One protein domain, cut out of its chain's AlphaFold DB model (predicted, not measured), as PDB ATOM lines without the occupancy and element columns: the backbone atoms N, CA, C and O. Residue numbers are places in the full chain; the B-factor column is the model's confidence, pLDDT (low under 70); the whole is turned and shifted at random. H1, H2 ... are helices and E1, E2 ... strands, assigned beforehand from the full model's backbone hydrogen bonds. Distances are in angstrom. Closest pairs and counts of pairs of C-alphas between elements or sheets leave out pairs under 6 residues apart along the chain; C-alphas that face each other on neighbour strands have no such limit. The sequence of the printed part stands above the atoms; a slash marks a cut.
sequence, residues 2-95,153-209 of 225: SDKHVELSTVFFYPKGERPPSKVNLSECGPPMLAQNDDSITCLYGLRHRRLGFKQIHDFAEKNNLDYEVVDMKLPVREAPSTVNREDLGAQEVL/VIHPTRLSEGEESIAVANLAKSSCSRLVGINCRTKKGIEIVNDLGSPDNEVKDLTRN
ATOM      1  N   SER A   2     176.990 165.175 171.909       48.78
ATOM      2  CA  SER A   2     176.580 164.137 172.863       48.78
ATOM      3  C   SER A   2     175.904 164.816 174.050       48.78
ATOM      4  O   SER A   2     176.546 165.655 174.691       48.78
ATOM      5  N   ASP A   3     174.650 164.481 174.336       60.31
ATOM      6  CA  ASP A   3     173.982 165.010 175.517       60.31
ATOM      7  C   ASP A   3     174.735 164.537 176.768       60.31
ATOM      8  O   ASP A   3     174.930 163.344 177.017       60.31
ATOM      9  N   LYS A   4     175.283 165.504 177.504       71.69
ATOM     10  CA  LYS A   4     176.053 165.260 178.721       71.69
ATOM     11  C   LYS A   4     175.078 165.161 179.888       71.69
ATOM     12  O   LYS A   4     174.296 166.083 180.132       71.69
ATOM     13  N   HIS A   5     175.158 164.067 180.638       76.94
ATOM     14  CA  HIS A   5     174.294 163.823 181.789       76.94
ATOM     15  C   HIS A   5     175.092 163.329 182.989       76.94
ATOM     16  O   HIS A   5     176.156 162.727 182.839       76.94
ATOM     17  N   VAL A   6     174.533 163.538 184.176       77.31
ATOM     18  CA  VAL A   6     174.955 162.861 185.404       77.31
ATOM     19  C   VAL A   6     173.931 161.807 185.808       77.31
ATOM     20  O   VAL A   6     172.734 161.983 185.584       77.31
ATOM     21  N   GLU A   7     174.410 160.724 186.417       80.81
ATOM     22  CA  GLU A   7     173.567 159.682 187.005       80.81
ATOM     23  C   GLU A   7     173.498 159.833 188.522       80.81
ATOM     24  O   GLU A   7     174.526 159.960 189.197       80.81
ATOM     25  N   LEU A   8     172.280 159.768 189.043       85.88
ATOM     26  CA  LEU A   8     171.941 159.960 190.448       85.88
ATOM     27  C   LEU A   8     171.062 158.805 190.927       85.88
ATOM     28  O   LEU A   8     170.398 158.162 190.117       85.88
ATOM     29  N   SER A   9     171.046 158.544 192.230       87.50
ATOM     30  CA  SER A   9     170.091 157.611 192.836       87.50
ATOM     31  C   SER A   9     169.457 158.209 194.071       87.50
ATOM     32  O   SER A   9     170.175 158.612 194.979       87.50
ATOM     33  N   THR A  10     168.138 158.178 194.148       88.31
ATOM     34  CA  THR A  10     167.414 158.399 195.398       88.31
ATOM     35  C   THR A  10     166.822 157.082 195.900       88.31
ATOM     36  O   THR A  10     166.692 156.118 195.137       88.31
ATOM     37  N   VAL A  11     166.545 157.006 197.199       88.56
ATOM     38  CA  VAL A  11     166.031 155.801 197.858       88.56
ATOM     39  C   VAL A  11     164.751 156.137 198.594       88.56
ATOM     40  O   VAL A  11     164.648 157.180 199.234       88.56
ATOM     41  N   PHE A  12     163.794 155.230 198.487       87.56
ATOM     42  CA  PHE A  12     162.518 155.297 199.172       87.56
ATOM     43  C   PHE A  12     162.383 154.091 200.101       87.56
ATOM     44  O   PHE A  12     162.640 152.963 199.675       87.56
ATOM     45  N   PHE A  13     161.975 154.325 201.348       88.56
ATOM     46  CA  PHE A  13     161.799 153.291 202.368       88.56
ATOM     47  C   PHE A  13     160.321 153.080 202.670       88.56
ATOM     48  O   PHE A  13     159.536 154.025 202.660       88.56
ATOM     49  N   TYR A  14     159.950 151.848 202.994       89.75
ATOM     50  CA  TYR A  14     158.591 151.498 203.393       89.75
ATOM     51  C   TYR A  14     158.609 150.305 204.363       89.75
ATOM     52  O   TYR A  14     159.623 149.606 204.451       89.75
ATOM     53  N   PRO A  15     157.533 150.061 205.131       91.50
ATOM     54  CA  PRO A  15     157.521 148.982 206.114       91.50
ATOM     55  C   PRO A  15     157.805 147.609 205.489       91.50
ATOM     56  O   PRO A  15     157.296 147.270 204.415       91.50
ATOM     57  N   LYS A  16     158.622 146.796 206.167       90.69
ATOM     58  CA  LYS A  16     159.017 145.478 205.658       90.69
ATOM     59  C   LYS A  16     157.813 144.553 205.494       90.69
ATOM     60  O   LYS A  16     157.005 144.391 206.403       90.69
ATOM     61  N   GLY A  17     157.743 143.884 204.344       85.56
ATOM     62  CA  GLY A  17     156.668 142.939 204.024       85.56
ATOM     63  C   GLY A  17     155.378 143.594 203.526       85.56
ATOM     64  O   GLY A  17     154.487 142.884 203.055       85.56
ATOM     65  N   GLU A  18     155.288 144.923 203.554       85.69
ATOM     66  CA  GLU A  18     154.196 145.643 202.915       85.69
ATOM     67  C   GLU A  18     154.434 145.786 201.410       85.69
ATOM     68  O   GLU A  18     155.545 145.628 200.890       85.69
ATOM     69  N   ARG A  19     153.355 146.046 200.670       79.62
ATOM     70  CA  ARG A  19     153.498 146.423 199.265       79.62
ATOM     71  C   ARG A  19     153.979 147.866 199.214       79.62
ATOM     72  O   ARG A  19     153.410 148.696 199.922       79.62
ATOM     73  N   PRO A  20     154.965 148.177 198.362       77.00
ATOM     74  CA  PRO A  20     155.343 149.559 198.175       77.00
ATOM     75  C   PRO A  20     154.147 150.352 197.616       77.00
ATOM     76  O   PRO A  20     153.272 149.762 196.963       77.00
ATOM     77  N   PRO A  21     154.093 151.672 197.851       80.31
ATOM     78  CA  PRO A  21     153.023 152.511 197.335       80.31
ATOM     79  C   PRO A  21     152.926 152.386 195.814       80.31
ATOM     80  O   PRO A  21     153.937 152.288 195.121       80.31
ATOM     81  N   SER A  22     151.706 152.420 195.278       82.62
ATOM     82  CA  SER A  22     151.501 152.438 193.825       82.62
ATOM     83  C   SER A  22     151.989 153.738 193.189       82.62
ATOM     84  O   SER A  22     152.356 153.738 192.017       82.62
ATOM     85  N   LYS A  23     152.012 154.830 193.960       83.81
ATOM     86  CA  LYS A  23     152.561 156.126 193.567       83.81
ATOM     87  C   LYS A  23     153.449 156.666 194.676       83.81
ATOM     88  O   LYS A  23     153.043 156.631 195.836       83.81
ATOM     89  N   VAL A  24     154.620 157.174 194.314       78.81
ATOM     90  CA  VAL A  24     155.540 157.840 195.241       78.81
ATOM     91  C   VAL A  24     155.955 159.174 194.647       78.81
ATOM     92  O   VAL A  24     156.336 159.245 193.476       78.81
ATOM     93  N   ASN A  25     155.880 160.219 195.460       81.81
ATOM     94  CA  ASN A  25     156.367 161.541 195.105       81.81
ATOM     95  C   ASN A  25     157.894 161.554 195.134       81.81
ATOM     96  O   ASN A  25     158.521 161.092 196.090       81.81
ATOM     97  N   LEU A  26     158.514 162.101 194.093       78.88
ATOM     98  CA  LEU A  26     159.970 162.192 194.044       78.88
ATOM     99  C   LEU A  26     160.515 163.083 195.175       78.88
ATOM    100  O   LEU A  26     161.626 162.852 195.646       78.88
ATOM    101  N   SER A  27     159.725 164.056 195.641       77.31
ATOM    102  CA  SER A  27     160.043 164.917 196.788       77.31
ATOM    103  C   SER A  27     160.236 164.174 198.113       77.31
ATOM    104  O   SER A  27     160.997 164.629 198.962       77.31
ATOM    105  N   GLU A  28     159.577 163.026 198.271       78.12
ATOM    106  CA  GLU A  28     159.619 162.179 199.468       78.12
ATOM    107  C   GLU A  28     160.766 161.159 199.407       78.12
ATOM    108  O   GLU A  28     160.996 160.396 200.347       78.12
ATOM    109  N   CYS A  29     161.494 161.120 198.289       79.69
ATOM    110  CA  CYS A  29     162.590 160.194 198.081       79.69
ATOM    111  C   CYS A  29     163.912 160.847 198.488       79.69
ATOM    112  O   CYS A  29     164.299 161.892 197.967       79.69
ATOM    113  N   GLY A  30     164.688 160.180 199.331       82.69
ATOM    114  CA  GLY A  30     166.017 160.641 199.704       82.69
ATOM    115  C   GLY A  30     166.671 159.670 200.674       82.69
ATOM    116  O   GLY A  30     165.981 159.063 201.494       82.69
ATOM    117  N   PRO A  31     168.001 159.498 200.625       84.06
ATOM    118  CA  PRO A  31     168.675 158.767 201.681       84.06
ATOM    119  C   PRO A  31     168.523 159.535 203.010       84.06
ATOM    120  O   PRO A  31     168.585 160.770 203.015       84.06
ATOM    121  N   PRO A  32     168.344 158.845 204.150       84.31
ATOM    122  CA  PRO A  32     168.257 159.497 205.447       84.31
ATOM    123  C   PRO A  32     169.619 160.099 205.796       84.31
ATOM    124  O   PRO A  32     170.642 159.410 205.857       84.31
ATOM    125  N   MET A  33     169.640 161.411 206.000       77.12
ATOM    126  CA  MET A  33     170.853 162.158 206.311       77.12
ATOM    127  C   MET A  33     170.791 162.707 207.728       77.12
ATOM    128  O   MET A  33     169.715 163.014 208.229       77.12
ATOM    129  N   LEU A  34     171.957 162.932 208.334       70.81
ATOM    130  CA  LEU A  34     172.046 163.640 209.617       70.81
ATOM    131  C   LEU A  34     171.601 165.110 209.527       70.81
ATOM    132  O   LEU A  34     171.238 165.704 210.535       70.81
ATOM    133  N   ALA A  35     171.655 165.704 208.334       65.56
ATOM    134  CA  ALA A  35     171.119 167.028 208.048       65.56
ATOM    135  C   ALA A  35     170.562 167.017 206.623       65.56
ATOM    136  O   ALA A  35     171.322 166.764 205.685       65.56
ATOM    137  N   GLN A  36     169.259 167.249 206.479       62.28
ATOM    138  CA  GLN A  36     168.595 167.408 205.186       62.28
ATOM    139  C   GLN A  36     168.379 168.891 204.880       62.28
ATOM    140  O   GLN A  36     168.393 169.735 205.774       62.28
ATOM    141  N   ASN A  37     168.216 169.193 203.596       65.19
ATOM    142  CA  ASN A  37     167.792 170.502 203.129       65.19
ATOM    143  C   ASN A  37     166.388 170.374 202.533       65.19
ATOM    144  O   ASN A  37     166.225 169.726 201.495       65.19
ATOM    145  N   ASP A  38     165.420 171.029 203.170       64.19
ATOM    146  CA  ASP A  38     163.990 170.897 202.878       64.19
ATOM    147  C   ASP A  38     163.615 171.332 201.449       64.19
ATOM    148  O   ASP A  38     162.614 170.868 200.900       64.19
ATOM    149  N   ASP A  39     164.443 172.151 200.795       66.62
ATOM    150  CA  ASP A  39     164.214 172.647 199.429       66.62
ATOM    151  C   ASP A  39     164.901 171.820 198.331       66.62
ATOM    152  O   ASP A  39     164.997 172.239 197.169       66.62
ATOM    153  N   SER A  40     165.385 170.622 198.659       73.00
ATOM    154  CA  SER A  40     166.073 169.757 197.699       73.00
ATOM    155  C   SER A  40     165.759 168.278 197.857       73.00
ATOM    156  O   SER A  40     165.472 167.805 198.949       73.00
ATOM    157  N   ILE A  41     165.896 167.535 196.761       78.44
ATOM    158  CA  ILE A  41     166.040 166.081 196.798       78.44
ATOM    159  C   ILE A  41     167.518 165.753 196.945       78.44
ATOM    160  O   ILE A  41     168.334 166.101 196.083       78.44
ATOM    161  N   THR A  42     167.852 165.002 197.986       82.50
ATOM    162  CA  THR A  42     169.177 164.405 198.130       82.50
ATOM    163  C   THR A  42     169.255 163.093 197.356       82.50
ATOM    164  O   THR A  42     168.400 162.218 197.471       82.50
ATOM    165  N   CYS A  43     170.326 162.923 196.590       86.69
ATOM    166  CA  CYS A  43     170.629 161.711 195.842       86.69
ATOM    167  C   CYS A  43     172.067 161.254 196.089       86.69
ATOM    168  O   CYS A  43     172.959 162.060 196.312       86.69
ATOM    169  N   LEU A  44     172.336 159.962 195.957       85.88
ATOM    170  CA  LEU A  44     173.690 159.433 195.846       85.88
ATOM    171  C   LEU A  44     174.258 159.725 194.458       85.88
ATOM    172  O   LEU A  44     173.592 159.486 193.444       85.88
ATOM    173  N   TYR A  45     175.512 160.163 194.409       82.50
ATOM    174  CA  TYR A  45     176.207 160.470 193.164       82.50
ATOM    175  C   TYR A  45     177.486 159.641 192.997       82.50
ATOM    176  O   TYR A  45     178.216 159.384 193.948       82.50
ATOM    177  N   GLY A  46     177.777 159.220 191.760       72.56
ATOM    178  CA  GLY A  46     178.979 158.445 191.427       72.56
ATOM    179  C   GLY A  46     178.914 156.968 191.849       72.56
ATOM    180  O   GLY A  46     178.260 156.590 192.809       72.56
ATOM    181  N   LEU A  47     179.583 156.067 191.121       68.31
ATOM    182  CA  LEU A  47     179.380 154.614 191.307       68.31
ATOM    183  C   LEU A  47     179.966 154.049 192.597       68.31
ATOM    184  O   LEU A  47     179.331 153.203 193.220       68.31
ATOM    185  N   ARG A  48     181.179 154.471 192.977       68.50
ATOM    186  CA  ARG A  48     181.830 153.974 194.198       68.50
ATOM    187  C   ARG A  48     181.023 154.387 195.430       68.50
ATOM    188  O   ARG A  48     180.679 153.534 196.241       68.50
ATOM    189  N   HIS A  49     180.643 155.659 195.494       73.12
ATOM    190  CA  HIS A  49     179.841 156.217 196.584       73.12
ATOM    191  C   HIS A  49     178.412 155.692 196.588       73.12
ATOM    192  O   HIS A  49     177.905 155.384 197.655       73.12
ATOM    193  N   ARG A  50     177.790 155.463 195.421       81.56
ATOM    194  CA  ARG A  50     176.499 154.756 195.339       81.56
ATOM    195  C   ARG A  50     176.573 153.365 195.963       81.56
ATOM    196  O   ARG A  50     175.673 152.998 196.701       81.56
ATOM    197  N   ARG A  51     177.638 152.591 195.716       81.19
ATOM    198  CA  ARG A  51     177.805 151.261 196.337       81.19
ATOM    199  C   ARG A  51     177.925 151.345 197.860       81.19
ATOM    200  O   ARG A  51     177.255 150.580 198.544       81.19
ATOM    201  N   LEU A  52     178.743 152.267 198.372       82.44
ATOM    202  CA  LEU A  52     178.895 152.487 199.818       82.44
ATOM    203  C   LEU A  52     177.590 152.989 200.451       82.44
ATOM    204  O   LEU A  52     177.137 152.434 201.445       82.44
ATOM    205  N   GLY A  53     176.941 153.969 199.824       86.94
ATOM    206  CA  GLY A  53     175.656 154.503 200.258       86.94
ATOM    207  C   GLY A  53     174.559 153.443 200.265       86.94
ATOM    208  O   GLY A  53     173.840 153.338 201.248       86.94
ATOM    209  N   PHE A  54     174.466 152.587 199.240       89.38
ATOM    210  CA  PHE A  54     173.498 151.484 199.235       89.38
ATOM    211  C   PHE A  54     173.758 150.451 200.327       89.38
ATOM    212  O   PHE A  54     172.795 149.892 200.842       89.38
ATOM    213  N   LYS A  55     175.020 150.211 200.703       89.81
ATOM    214  CA  LYS A  55     175.333 149.365 201.858       89.81
ATOM    215  C   LYS A  55     174.801 149.994 203.152       89.81
ATOM    216  O   LYS A  55     174.058 149.344 203.867       89.81
ATOM    217  N   GLN A  56     175.098 151.268 203.406       89.94
ATOM    218  CA  GLN A  56     174.607 151.969 204.605       89.94
ATOM    219  C   GLN A  56     173.070 152.059 204.648       89.94
ATOM    220  O   GLN A  56     172.454 151.916 205.697       89.94
ATOM    221  N   ILE A  57     172.437 152.260 203.492       91.75
ATOM    222  CA  ILE A  57     170.977 152.257 203.324       91.75
ATOM    223  C   ILE A  57     170.379 150.889 203.645       91.75
ATOM    224  O   ILE A  57     169.347 150.816 204.306       91.75
ATOM    225  N   HIS A  58     171.027 149.817 203.190       91.38
ATOM    226  CA  HIS A  58     170.633 148.456 203.519       91.38
ATOM    227  C   HIS A  58     170.729 148.207 205.027       91.38
ATOM    228  O   HIS A  58     169.760 147.753 205.629       91.38
ATOM    229  N   ASP A  59     171.854 148.576 205.642       91.06
ATOM    230  CA  ASP A  59     172.076 148.422 207.082       91.06
ATOM    231  C   ASP A  59     171.021 149.212 207.893       91.06
ATOM    232  O   ASP A  59     170.444 148.689 208.851       91.06
ATOM    233  N   PHE A  60     170.680 150.435 207.462       91.38
ATOM    234  CA  PHE A  60     169.576 151.218 208.034       91.38
ATOM    235  C   PHE A  60     168.221 150.515 207.879       91.38
ATOM    236  O   PHE A  60     167.457 150.447 208.843       91.38
ATOM    237  N   ALA A  61     167.908 149.994 206.691       92.38
ATOM    238  CA  ALA A  61     166.639 149.321 206.433       92.38
ATOM    239  C   ALA A  61     166.485 148.052 207.286       92.38
ATOM    240  O   ALA A  61     165.440 147.851 207.904       92.38
ATOM    241  N   GLU A  62     167.537 147.236 207.399       92.88
ATOM    242  CA  GLU A  62     167.529 146.046 208.254       92.88
ATOM    243  C   GLU A  62     167.320 146.402 209.724       92.88
ATOM    244  O   GLU A  62     166.439 145.832 210.373       92.88
ATOM    245  N   LYS A  63     168.076 147.381 210.236       93.25
ATOM    246  CA  LYS A  63     167.986 147.843 211.628       93.25
ATOM    247  C   LYS A  63     166.590 148.355 211.987       93.25
ATOM    248  O   LYS A  63     166.131 148.134 213.104       93.25
ATOM    249  N   ASN A  64     165.920 149.024 211.050       93.00
ATOM    250  CA  ASN A  64     164.610 149.643 211.268       93.00
ATOM    251  C   ASN A  64     163.435 148.792 210.762       93.00
ATOM    252  O   ASN A  64     162.296 149.254 210.781       93.00
ATOM    253  N   ASN A  65     163.685 147.549 210.335       94.38
ATOM    254  CA  ASN A  65     162.673 146.647 209.780       94.38
ATOM    255  C   ASN A  65     161.871 147.279 208.622       94.38
ATOM    256  O   ASN A  65     160.638 147.222 208.575       94.38
ATOM    257  N   LEU A  66     162.596 147.875 207.678       92.25
ATOM    258  CA  LEU A  66     162.077 148.490 206.460       92.25
ATOM    259  C   LEU A  66     162.520 147.679 205.237       92.25
ATOM    260  O   LEU A  66     163.574 147.041 205.241       92.25
ATOM    261  N   ASP A  67     161.726 147.738 204.177       90.75
ATOM    262  CA  ASP A  67     162.193 147.493 202.817       90.75
ATOM    263  C   ASP A  67     162.538 148.846 202.161       90.75
ATOM    264  O   ASP A  67     162.134 149.914 202.633       90.75
ATOM    265  N   TYR A  68     163.260 148.815 201.044       90.06
ATOM    266  CA  TYR A  68     163.532 150.013 200.256       90.06
ATOM    267  C   TYR A  68     163.584 149.715 198.759       90.06
ATOM    268  O   TYR A  68     163.883 148.596 198.346       90.06
ATOM    269  N   GLU A  69     163.325 150.740 197.951       88.31
ATOM    270  CA  GLU A  69     163.515 150.723 196.500       88.31
ATOM    271  C   GLU A  69     164.446 151.854 196.065       88.31
ATOM    272  O   GLU A  69     164.590 152.872 196.750       88.31
ATOM    273  N   VAL A  70     165.068 151.692 194.896       87.44
ATOM    274  CA  VAL A  70     165.994 152.688 194.349       87.44
ATOM    275  C   VAL A  70     165.443 153.300 193.070       87.44
ATOM    276  O   VAL A  70     165.107 152.596 192.115       87.44
ATOM    277  N   VAL A  71     165.442 154.627 193.023       85.56
ATOM    278  CA  VAL A  71     165.075 155.417 191.850       85.56
ATOM    279  C   VAL A  71     166.348 156.034 191.280       85.56
ATOM    280  O   VAL A  71     166.940 156.944 191.861       85.56
ATOM    281  N   ASP A  72     166.804 155.514 190.146       85.19
ATOM    282  CA  ASP A  72     167.932 156.068 189.406       85.19
ATOM    283  C   ASP A  72     167.450 157.180 188.472       85.19
ATOM    284  O   ASP A  72     166.418 157.058 187.820       85.19
ATOM    285  N   MET A  73     168.202 158.269 188.374       82.19
ATOM    286  CA  MET A  73     167.816 159.458 187.616       82.19
ATOM    287  C   MET A  73     168.957 159.964 186.746       82.19
ATOM    288  O   MET A  73     170.135 159.811 187.080       82.19
ATOM    289  N   LYS A  74     168.593 160.609 185.638       80.25
ATOM    290  CA  LYS A  74     169.513 161.308 184.742       80.25
ATOM    291  C   LYS A  74     169.157 162.783 184.672       80.25
ATOM    292  O   LYS A  74     168.028 163.142 184.335       80.25
ATOM    293  N   LEU A  75     170.150 163.629 184.928       77.19
ATOM    294  CA  LEU A  75     170.024 165.078 184.816       77.19
ATOM    295  C   LEU A  75     170.941 165.595 183.697       77.19
ATOM    296  O   LEU A  75     172.131 165.258 183.695       77.19
ATOM    297  N   PRO A  76     170.434 166.405 182.751       72.50
ATOM    298  CA  PRO A  76     171.257 167.051 181.745       72.50
ATOM    299  C   PRO A  76     172.106 168.144 182.391       72.50
ATOM    300  O   PRO A  76     171.632 168.939 183.203       72.50
ATOM    301  N   VAL A  77     173.371 168.211 181.996       68.88
ATOM    302  CA  VAL A  77     174.338 169.177 182.521       68.88
ATOM    303  C   VAL A  77     175.065 169.841 181.358       68.88
ATOM    304  O   VAL A  77     175.462 169.171 180.408       68.88
ATOM    305  N   ARG A  78     175.242 171.174 181.411       56.28
ATOM    306  CA  ARG A  78     175.961 171.905 180.338       56.28
ATOM    307  C   ARG A  78     177.392 171.385 180.193       56.28
ATOM    308  O   ARG A  78     177.878 171.188 179.085       56.28
ATOM    309  N   GLU A  79     178.015 171.081 181.324       53.47
ATOM    310  CA  GLU A  79     179.260 170.336 181.396       53.47
ATOM    311  C   GLU A  79     179.047 169.211 182.402       53.47
ATOM    312  O   GLU A  79     178.937 169.451 183.603       53.47
ATOM    313  N   ALA A  80     178.950 167.970 181.913       52.81
ATOM    314  CA  ALA A  80     179.307 166.850 182.775       52.81
ATOM    315  C   ALA A  80     180.754 167.093 183.187       52.81
ATOM    316  O   ALA A  80     181.514 167.471 182.288       52.81
ATOM    317  N   PRO A  81     181.113 166.934 184.473       52.25
ATOM    318  CA  PRO A  81     182.473 167.146 184.941       52.25
ATOM    319  C   PRO A  81     183.413 166.325 184.061       52.25
ATOM    320  O   PRO A  81     183.541 165.109 184.191       52.25
ATOM    321  N   SER A  82     183.987 166.988 183.062       40.88
ATOM    322  CA  SER A  82     184.979 166.408 182.186       40.88
ATOM    323  C   SER A  82     186.255 166.485 182.987       40.88
ATOM    324  O   SER A  82     186.600 167.564 183.459       40.88
ATOM    325  N   THR A  83     186.923 165.349 183.160       39.53
ATOM    326  CA  THR A  83     188.215 165.224 183.857       39.53
ATOM    327  C   THR A  83     188.202 165.388 185.377       39.53
ATOM    328  O   THR A  83     189.186 165.830 185.953       39.53
ATOM    329  N   VAL A  84     187.145 164.944 186.054       41.16
ATOM    330  CA  VAL A  84     187.285 164.517 187.456       41.16
ATOM    331  C   VAL A  84     187.246 162.999 187.432       41.16
ATOM    332  O   VAL A  84     186.265 162.427 186.940       41.16
ATOM    333  N   ASN A  85     188.319 162.323 187.864       42.88
ATOM    334  CA  ASN A  85     188.269 160.864 187.916       42.88
ATOM    335  C   ASN A  85     187.102 160.466 188.811       42.88
ATOM    336  O   ASN A  85     186.761 161.145 189.777       42.88
ATOM    337  N   ARG A  86     186.478 159.331 188.509       45.22
ATOM    338  CA  ARG A  86     185.348 158.819 189.293       45.22
ATOM    339  C   ARG A  86     185.688 158.657 190.783       45.22
ATOM    340  O   ARG A  86     184.786 158.641 191.618       45.22
ATOM    341  N   GLU A  87     186.976 158.509 191.082       48.59
ATOM    342  CA  GLU A  87     187.564 158.471 192.419       48.59
ATOM    343  C   GLU A  87     187.613 159.853 193.094       48.59
ATOM    344  O   GLU A  87     187.321 159.950 194.283       48.59
ATOM    345  N   ASP A  88     187.864 160.913 192.323       45.47
ATOM    346  CA  ASP A  88     188.011 162.299 192.787       45.47
ATOM    347  C   ASP A  88     186.656 162.995 193.006       45.47
ATOM    348  O   ASP A  88     186.563 163.973 193.742       45.47
ATOM    349  N   LEU A  89     185.567 162.440 192.456       48.47
ATOM    350  CA  LEU A  89     184.195 162.912 192.709       48.47
ATOM    351  C   LEU A  89     183.781 162.796 194.187       48.47
ATOM    352  O   LEU A  89     182.820 163.432 194.600       48.47
ATOM    353  N   GLY A  90     184.473 161.968 194.981       42.66
ATOM    354  CA  GLY A  90     184.279 161.907 196.437       42.66
ATOM    355  C   GLY A  90     184.912 163.053 197.209       42.66
ATOM    356  O   GLY A  90     184.522 163.296 198.346       42.66
ATOM    357  N   ALA A  91     185.890 163.716 196.597       38.81
ATOM    358  CA  ALA A  91     186.674 164.789 197.190       38.81
ATOM    359  C   ALA A  91     186.286 166.172 196.646       38.81
ATOM    360  O   ALA A  91     186.809 167.171 197.123       38.81
ATOM    361  N   GLN A  92     185.394 166.242 195.650       43.97
ATOM    362  CA  GLN A  92     185.020 167.494 195.003       43.97
ATOM    363  C   GLN A  92     183.542 167.811 195.166       43.97
ATOM    364  O   GLN A  92     182.671 167.014 194.808       43.97
ATOM    365  N   GLU A  93     183.280 169.034 195.614       47.53
ATOM    366  CA  GLU A  93     181.974 169.643 195.461       47.53
ATOM    367  C   GLU A  93     181.836 170.240 194.069       47.53
ATOM    368  O   GLU A  93     182.555 171.162 193.683       47.53
ATOM    369  N   VAL A  94     180.894 169.717 193.286       51.59
ATOM    370  CA  VAL A  94     180.571 170.305 191.987       51.59
ATOM    371  C   VAL A  94     179.655 171.493 192.241       51.59
ATOM    372  O   VAL A  94     178.442 171.394 192.186       51.59
ATOM    373  N   LEU A  95     180.226 172.649 192.539       48.62
ATOM    374  CA  LEU A  95     179.518 173.920 192.459       48.62
ATOM    375  C   LEU A  95     179.913 174.564 191.137       48.62
ATOM    376  O   LEU A  95     181.076 174.902 190.926       48.62
ATOM    377  N   VAL A 153     174.667 170.598 193.291       63.12
ATOM    378  CA  VAL A 153     175.676 170.648 194.354       63.12
ATOM    379  C   VAL A 153     175.953 169.231 194.819       63.12
ATOM    380  O   VAL A 153     175.050 168.567 195.323       63.12
ATOM    381  N   ILE A 154     177.188 168.772 194.648       68.25
ATOM    382  CA  ILE A 154     177.658 167.502 195.209       68.25
ATOM    383  C   ILE A 154     178.446 167.831 196.469       68.25
ATOM    384  O   ILE A 154     179.218 168.773 196.428       68.25
ATOM    385  N   HIS A 155     178.268 167.104 197.565       63.06
ATOM    386  CA  HIS A 155     179.077 167.278 198.766       63.06
ATOM    387  C   HIS A 155     179.273 165.957 199.519       63.06
ATOM    388  O   HIS A 155     178.423 165.064 199.436       63.06
ATOM    389  N   PRO A 156     180.377 165.786 200.265       66.50
ATOM    390  CA  PRO A 156     180.523 164.669 201.187       66.50
ATOM    391  C   PRO A 156     179.540 164.810 202.355       66.50
ATOM    392  O   PRO A 156     179.440 165.862 202.989       66.50
ATOM    393  N   THR A 157     178.802 163.757 202.693       72.00
ATOM    394  CA  THR A 157     178.008 163.704 203.929       72.00
ATOM    395  C   THR A 157     177.878 162.287 204.454       72.00
ATOM    396  O   THR A 157     177.946 161.318 203.707       72.00
ATOM    397  N   ARG A 158     177.707 162.177 205.771       73.38
ATOM    398  CA  ARG A 158     177.350 160.938 206.456       73.38
ATOM    399  C   ARG A 158     175.841 160.722 206.424       73.38
ATOM    400  O   ARG A 158     175.075 161.628 206.769       73.38
ATOM    401  N   LEU A 159     175.425 159.520 206.039       82.94
ATOM    402  CA  LEU A 159     174.051 159.081 206.267       82.94
ATOM    403  C   LEU A 159     173.815 158.874 207.763       82.94
ATOM    404  O   LEU A 159     174.761 158.813 208.549       82.94
ATOM    405  N   SER A 160     172.552 158.757 208.161       79.31
ATOM    406  CA  SER A 160     172.185 158.540 209.565       79.31
ATOM    407  C   SER A 160     172.803 157.276 210.192       79.31
ATOM    408  O   SER A 160     172.896 157.206 211.410       79.31
ATOM    409  N   GLU A 161     173.254 156.304 209.387       73.00
ATOM    410  CA  GLU A 161     173.818 155.017 209.838       73.00
ATOM    411  C   GLU A 161     175.189 154.700 209.209       73.00
ATOM    412  O   GLU A 161     175.428 153.610 208.693       73.00
ATOM    413  N   GLY A 162     176.121 155.651 209.225       70.81
ATOM    414  CA  GLY A 162     177.467 155.394 208.717       70.81
ATOM    415  C   GLY A 162     178.523 156.354 209.245       70.81
ATOM    416  O   GLY A 162     178.292 157.554 209.378       70.81
ATOM    417  N   GLU A 163     179.718 155.824 209.514       69.50
ATOM    418  CA  GLU A 163     180.882 156.640 209.891       69.50
ATOM    419  C   GLU A 163     181.608 157.223 208.667       69.50
ATOM    420  O   GLU A 163     182.276 158.261 208.756       69.50
ATOM    421  N   GLU A 164     181.446 156.583 207.506       72.81
ATOM    422  CA  GLU A 164     182.047 157.010 206.246       72.81
ATOM    423  C   GLU A 164     181.213 158.098 205.566       72.81
ATOM    424  O   GLU A 164     180.006 157.951 205.358       72.81
ATOM    425  N   SER A 165     181.884 159.177 205.169       72.75
ATOM    426  CA  SER A 165     181.300 160.204 204.311       72.75
ATOM    427  C   SER A 165     181.150 159.678 202.883       72.75
ATOM    428  O   SER A 165     182.090 159.120 202.317       72.75
ATOM    429  N   ILE A 166     179.985 159.904 202.278       74.56
ATOM    430  CA  ILE A 166     179.684 159.554 200.887       74.56
ATOM    431  C   ILE A 166     179.368 160.809 200.072       74.56
ATOM    432  O   ILE A 166     178.876 161.797 200.613       74.56
ATOM    433  N   ALA A 167     179.627 160.768 198.764       74.19
ATOM    434  CA  ALA A 167     179.231 161.848 197.864       74.19
ATOM    435  C   ALA A 167     177.711 161.840 197.642       74.19
ATOM    436  O   ALA A 167     177.153 160.902 197.054       74.19
ATOM    437  N   VAL A 168     177.051 162.906 198.085       75.44
ATOM    438  CA  VAL A 168     175.627 163.153 197.862       75.44
ATOM    439  C   VAL A 168     175.446 164.362 196.962       75.44
ATOM    440  O   VAL A 168     176.261 165.273 196.972       75.44
ATOM    441  N   ALA A 169     174.387 164.372 196.172       78.12
ATOM    442  CA  ALA A 169     173.966 165.504 195.376       78.12
ATOM    443  C   ALA A 169     172.660 166.058 195.935       78.12
ATOM    444  O   ALA A 169     171.718 165.293 196.126       78.12
ATOM    445  N   ASN A 170     172.580 167.372 196.116       72.25
ATOM    446  CA  ASN A 170     171.327 168.055 196.411       72.25
ATOM    447  C   ASN A 170     170.806 168.716 195.141       72.25
ATOM    448  O   ASN A 170     171.391 169.662 194.608       72.25
ATOM    449  N   LEU A 171     169.692 168.185 194.649       74.19
ATOM    450  CA  LEU A 171     168.937 168.741 193.540       74.19
ATOM    451  C   LEU A 171     167.875 169.674 194.104       74.19
ATOM    452  O   LEU A 171     166.963 169.208 194.779       74.19
ATOM    453  N   ALA A 172     167.957 170.971 193.816       70.50
ATOM    454  CA  ALA A 172     166.851 171.870 194.138       70.50
ATOM    455  C   ALA A 172     165.553 171.356 193.502       70.50
ATOM    456  O   ALA A 172     165.568 170.899 192.355       70.50
ATOM    457  N   LYS A 173     164.436 171.459 194.228       73.12
ATOM    458  CA  LYS A 173     163.128 170.962 193.771       73.12
ATOM    459  C   LYS A 173     162.748 171.489 192.376       73.12
ATOM    460  O   LYS A 173     162.325 170.721 191.519       73.12
ATOM    461  N   SER A 174     163.040 172.760 192.098       65.31
ATOM    462  CA  SER A 174     162.819 173.404 190.792       65.31
ATOM    463  C   SER A 174     163.597 172.773 189.624       65.31
ATOM    464  O   SER A 174     163.143 172.821 188.478       65.31
ATOM    465  N   SER A 175     164.739 172.132 189.889       68.38
ATOM    466  CA  SER A 175     165.569 171.474 188.871       68.38
ATOM    467  C   SER A 175     165.010 170.118 188.417       68.38
ATOM    468  O   SER A 175     165.455 169.600 187.391       68.38
ATOM    469  N   CYS A 176     164.029 169.543 189.124       71.25
ATOM    470  CA  CYS A 176     163.464 168.227 188.796       71.25
ATOM    471  C   CYS A 176     162.597 168.217 187.535       71.25
ATOM    472  O   CYS A 176     162.464 167.183 186.884       71.25
ATOM    473  N   SER A 177     162.089 169.376 187.121       67.69
ATOM    474  CA  SER A 177     161.487 169.587 185.797       67.69
ATOM    475  C   SER A 177     162.409 169.208 184.629       67.69
ATOM    476  O   SER A 177     161.944 168.955 183.520       67.69
ATOM    477  N   ARG A 178     163.727 169.175 184.860       71.06
ATOM    478  CA  ARG A 178     164.758 168.956 183.836       71.06
ATOM    479  C   ARG A 178     165.240 167.513 183.770       71.06
ATOM    480  O   ARG A 178     166.187 167.238 183.035       71.06
ATOM    481  N   LEU A 179     164.666 166.609 184.560       76.69
ATOM    482  CA  LEU A 179     165.026 165.195 184.517       76.69
ATOM    483  C   LEU A 179     164.733 164.638 183.124       76.69
ATOM    484  O   LEU A 179     163.627 164.754 182.609       76.69
ATOM    485  N   VAL A 180     165.744 164.025 182.511       74.31
ATOM    486  CA  VAL A 180     165.641 163.451 181.155       74.31
ATOM    487  C   VAL A 180     165.432 161.940 181.178       74.31
ATOM    488  O   VAL A 180     165.281 161.311 180.135       74.31
ATOM    489  N   GLY A 181     165.464 161.333 182.362       75.75
ATOM    490  CA  GLY A 181     165.194 159.917 182.528       75.75
ATOM    491  C   GLY A 181     165.143 159.517 183.992       75.75
ATOM    492  O   GLY A 181     165.950 159.978 184.800       75.75
ATOM    493  N   ILE A 182     164.210 158.623 184.300       75.12
ATOM    494  CA  ILE A 182     164.070 157.966 185.595       75.12
ATOM    495  C   ILE A 182     164.013 156.466 185.318       75.12
ATOM    496  O   ILE A 182     163.278 156.020 184.441       75.12
ATOM    497  N   ASN A 183     164.833 155.696 186.021       75.81
ATOM    498  CA  ASN A 183     164.811 154.247 185.996       75.81
ATOM    499  C   ASN A 183     164.617 153.734 187.417       75.81
ATOM    500  O   ASN A 183     165.465 153.906 188.291       75.81
ATOM    501  N   CYS A 184     163.486 153.088 187.635       71.25
ATOM    502  CA  CYS A 184     163.131 152.523 188.915       71.25
ATOM    503  C   CYS A 184     163.650 151.090 188.994       71.25
ATOM    504  O   CYS A 184     163.192 150.205 188.269       71.25
ATOM    505  N   ARG A 185     164.571 150.833 189.924       70.31
ATOM    506  CA  ARG A 185     164.856 149.473 190.387       70.31
ATOM    507  C   ARG A 185     163.838 149.138 191.465       70.31
ATOM    508  O   ARG A 185     164.199 149.059 192.629       70.31
ATOM    509  N   THR A 186     162.577 149.028 191.049       64.06
ATOM    510  CA  THR A 186     161.430 148.774 191.923       64.06
ATOM    511  C   THR A 186     160.796 147.417 191.641       64.06
ATOM    512  O   THR A 186     160.851 146.907 190.516       64.06
ATOM    513  N   LYS A 187     160.076 146.857 192.616       64.12
ATOM    514  CA  LYS A 187     159.032 145.856 192.345       64.12
ATOM    515  C   LYS A 187     158.029 146.416 191.312       64.12
ATOM    516  O   LYS A 187     157.792 147.623 191.233       64.12
ATOM    517  N   LYS A 188     157.458 145.541 190.468       63.62
ATOM    518  CA  LYS A 188     156.503 145.936 189.409       63.62
ATOM    519  C   LYS A 188     155.345 146.761 189.992       63.62
ATOM    520  O   LYS A 188     154.701 146.304 190.930       63.62
ATOM    521  N   GLY A 189     155.023 147.890 189.353       66.38
ATOM    522  CA  GLY A 189     153.786 148.642 189.598       66.38
ATOM    523  C   GLY A 189     153.908 149.923 190.428       66.38
ATOM    524  O   GLY A 189     152.873 150.516 190.707       66.38
ATOM    525  N   ILE A 190     155.119 150.357 190.797       73.62
ATOM    526  CA  ILE A 190     155.334 151.682 191.397       73.62
ATOM    527  C   ILE A 190     155.488 152.727 190.288       73.62
ATOM    528  O   ILE A 190     156.333 152.586 189.402       73.62
ATOM    529  N   GLU A 191     154.692 153.784 190.359       80.31
ATOM    530  CA  GLU A 191     154.794 154.983 189.531       80.31
ATOM    531  C   GLU A 191     155.473 156.101 190.339       80.31
ATOM    532  O   GLU A 191     155.036 156.433 191.440       80.31
ATOM    533  N   ILE A 192     156.547 156.689 189.806       76.69
ATOM    534  CA  ILE A 192     157.180 157.859 190.427       76.69
ATOM    535  C   ILE A 192     156.538 159.116 189.857       76.69
ATOM    536  O   ILE A 192     156.613 159.371 188.654       76.69
ATOM    537  N   VAL A 193     155.914 159.895 190.734       80.69
ATOM    538  CA  VAL A 193     155.268 161.160 190.398       80.69
ATOM    539  C   VAL A 193     156.268 162.283 190.635       80.69
ATOM    540  O   VAL A 193     156.834 162.417 191.718       80.69
ATOM    541  N   ASN A 194     156.506 163.093 189.605       73.56
ATOM    542  CA  ASN A 194     157.285 164.315 189.748       73.56
ATOM    543  C   ASN A 194     156.364 165.438 190.246       73.56
ATOM    544  O   ASN A 194     155.740 166.140 189.454       73.56
ATOM    545  N   ASP A 195     156.250 165.567 191.563       73.88
ATOM    546  CA  ASP A 195     155.391 166.521 192.274       73.88
ATOM    547  C   ASP A 195     156.076 167.867 192.562       73.88
ATOM    548  O   ASP A 195     155.474 168.787 193.107       73.88
ATOM    549  N   LEU A 196     157.337 168.002 192.155       63.53
ATOM    550  CA  LEU A 196     158.180 169.167 192.432       63.53
ATOM    551  C   LEU A 196     158.055 170.303 191.412       63.53
ATOM    552  O   LEU A 196     158.752 171.312 191.516       63.53
ATOM    553  N   GLY A 197     157.129 170.145 190.464       51.75
ATOM    554  CA  GLY A 197     156.699 171.173 189.529       51.75
ATOM    555  C   GLY A 197     157.386 171.132 188.160       51.75
ATOM    556  O   GLY A 197     158.607 171.064 188.036       51.75
ATOM    557  N   SER A 198     156.558 171.239 187.122       46.53
ATOM    558  CA  SER A 198     156.815 171.904 185.839       46.53
ATOM    559  C   SER A 198     155.442 172.249 185.235       46.53
ATOM    560  O   SER A 198     154.502 171.489 185.485       46.53
ATOM    561  N   PRO A 199     155.269 173.368 184.503       41.16
ATOM    562  CA  PRO A 199     153.972 173.721 183.938       41.16
ATOM    563  C   PRO A 199     153.570 172.634 182.945       41.16
ATOM    564  O   PRO A 199     154.342 172.336 182.035       41.16
ATOM    565  N   ASP A 200     152.408 172.029 183.182       38.62
ATOM    566  CA  ASP A 200     151.617 171.249 182.236       38.62
ATOM    567  C   ASP A 200     152.429 170.564 181.134       38.62
ATOM    568  O   ASP A 200     152.551 171.111 180.046       38.62
ATOM    569  N   ASN A 201     152.983 169.376 181.386       33.59
ATOM    570  CA  ASN A 201     153.112 168.358 180.343       33.59
ATOM    571  C   ASN A 201     153.387 166.985 180.954       33.59
ATOM    572  O   ASN A 201     154.385 166.751 181.630       33.59
ATOM    573  N   GLU A 202     152.443 166.094 180.676       37.91
ATOM    574  CA  GLU A 202     152.503 164.642 180.740       37.91
ATOM    575  C   GLU A 202     153.919 164.051 180.852       37.91
ATOM    576  O   GLU A 202     154.640 163.900 179.865       37.91
ATOM    577  N   VAL A 203     154.266 163.571 182.048       43.41
ATOM    578  CA  VAL A 203     155.247 162.492 182.199       43.41
ATOM    579  C   VAL A 203     154.568 161.203 181.721       43.41
ATOM    580  O   VAL A 203     154.133 160.367 182.510       43.41
ATOM    581  N   LYS A 204     154.375 161.074 180.407       38.66
ATOM    582  CA  LYS A 204     153.922 159.822 179.798       38.66
ATOM    583  C   LYS A 204     155.098 158.845 179.782       38.66
ATOM    584  O   LYS A 204     156.132 159.116 179.183       38.66
ATOM    585  N   ASP A 205     154.889 157.708 180.439       42.78
ATOM    586  CA  ASP A 205     155.688 156.482 180.360       42.78
ATOM    587  C   ASP A 205     157.141 156.544 180.886       42.78
ATOM    588  O   ASP A 205     158.097 156.348 180.138       42.78
ATOM    589  N   LEU A 206     157.326 156.688 182.209       48.38
ATOM    590  CA  LEU A 206     158.619 156.413 182.879       48.38
ATOM    591  C   LEU A 206     158.756 154.983 183.446       48.38
ATOM    592  O   LEU A 206     159.766 154.647 184.059       48.38
ATOM    593  N   THR A 207     157.796 154.093 183.190       42.47
ATOM    594  CA  THR A 207     157.864 152.667 183.559       42.47
ATOM    595  C   THR A 207     158.044 151.776 182.330       42.47
ATOM    596  O   THR A 207     157.187 150.959 181.996       42.47
ATOM    597  N   ARG A 208     159.194 151.866 181.650       38.44
ATOM    598  CA  ARG A 208     159.614 150.809 180.713       38.44
ATOM    599  C   ARG A 208     161.035 150.314 180.976       38.44
ATOM    600  O   ARG A 208     162.012 151.008 180.731       38.44
ATOM    601  N   ASN A 209     161.060 149.030 181.339       35.12
ATOM    602  CA  ASN A 209     162.134 148.043 181.217       35.12
ATOM    603  C   ASN A 209     163.174 147.960 182.344       35.12
ATOM    604  O   ASN A 209     164.188 148.645 182.331       35.12
TER     605      ASN A 209
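Overview. This is residues 2 to 95 and 153 to 209 of the 225 residues of an uncharacterized protein of Halomonas campaniensis (UniProt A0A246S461). A strongly twisted sheet of six strands makes the core, with the two long strands E1 and E4 side by side across its middle. H1 packs along one face, the short H2 is on the opposite face, and a small two-strand pair, E2 and E8, is set off from the large sheet. The 151 printed residues hold E1 E2 E3 H1 E4 E5 E6 H2 E7 E8 along the chain, two named helices and eight named strands. The large sheet runs E5 E6 E3 E1 E4 E7, all antiparallel; E2 and E8 are parallel. The class is mixed, helices and strands, with under half of the residues in named elements; the whole is compact, with a radius of gyration of the C-alphas of 15.2 A and spans of 43 by 41 by 29 A.

Along the chain. E1, residues 5 to 15, begins at C-alpha 5 at (174.294, 163.823, 181.789) and is 33.1 A long. E4, residues 66 to 76, measures 32.2 A. The other sheet strands are E3, residues 40 to 45, E5, residues 153 to 157, E6, residues 166 to 172, 19.0 A, and E7, residues 181 to 185. H1, residues 47 to 63, measures 24.3 A, and H2, residues 173 to 178, 10.3 A. E2 is residues 23 to 25; E8, residues 191 to 193, ends at C-alpha 193 at (155.268, 161.160, 190.398).

Arrangement. E1 and E4 are antiparallel at 161 degrees, with N 8 and O 73 2.9 A apart, within hydrogen-bond range. E4 pairs with edge strand E7 through N 72 and O 183, 2.8 A. Pairing is staggered at E3: residues 40 to 44 pair with E6, where N 43 and O 169 are 2.8 A apart, and 44 to 45 with E1, where N 44 and O 9 are 2.7 A apart. E5, the other edge strand, forms a hairpin with E6; N 155 and O 168 are 2.8 A apart. E3, H1 and E4 form a split strand-helix-strand unit, with E1 between the two strands and a right-handed crossover. H1 is on the sheet at a height of 6.4 A; its closest C-alpha pair with E6 is His 49 and Ile 166, 5.4 A. H2 is on the opposite face, over none of the strands. In E2 and E8, N 193 and O 24 are 2.8 A apart. Every O i to N i+4 pair of H1 is within hydrogen-bond range; H2 has 0 of 2, but 2 of 3 O i to N i+3 pairs.

Size, cuts and confidence. The C-alphas farthest apart, Glu 18 and Thr 83, are 43.6 A apart. Residues 96 to 152 are not printed; C-alphas 95 and 153 across the cut are 5.4 A apart. E2 to E3 is a long link of 14 residues. Mean pLDDT of the printed part is 71.1; 54 residues are under 70, among them 77 to 95 and 196 to 209.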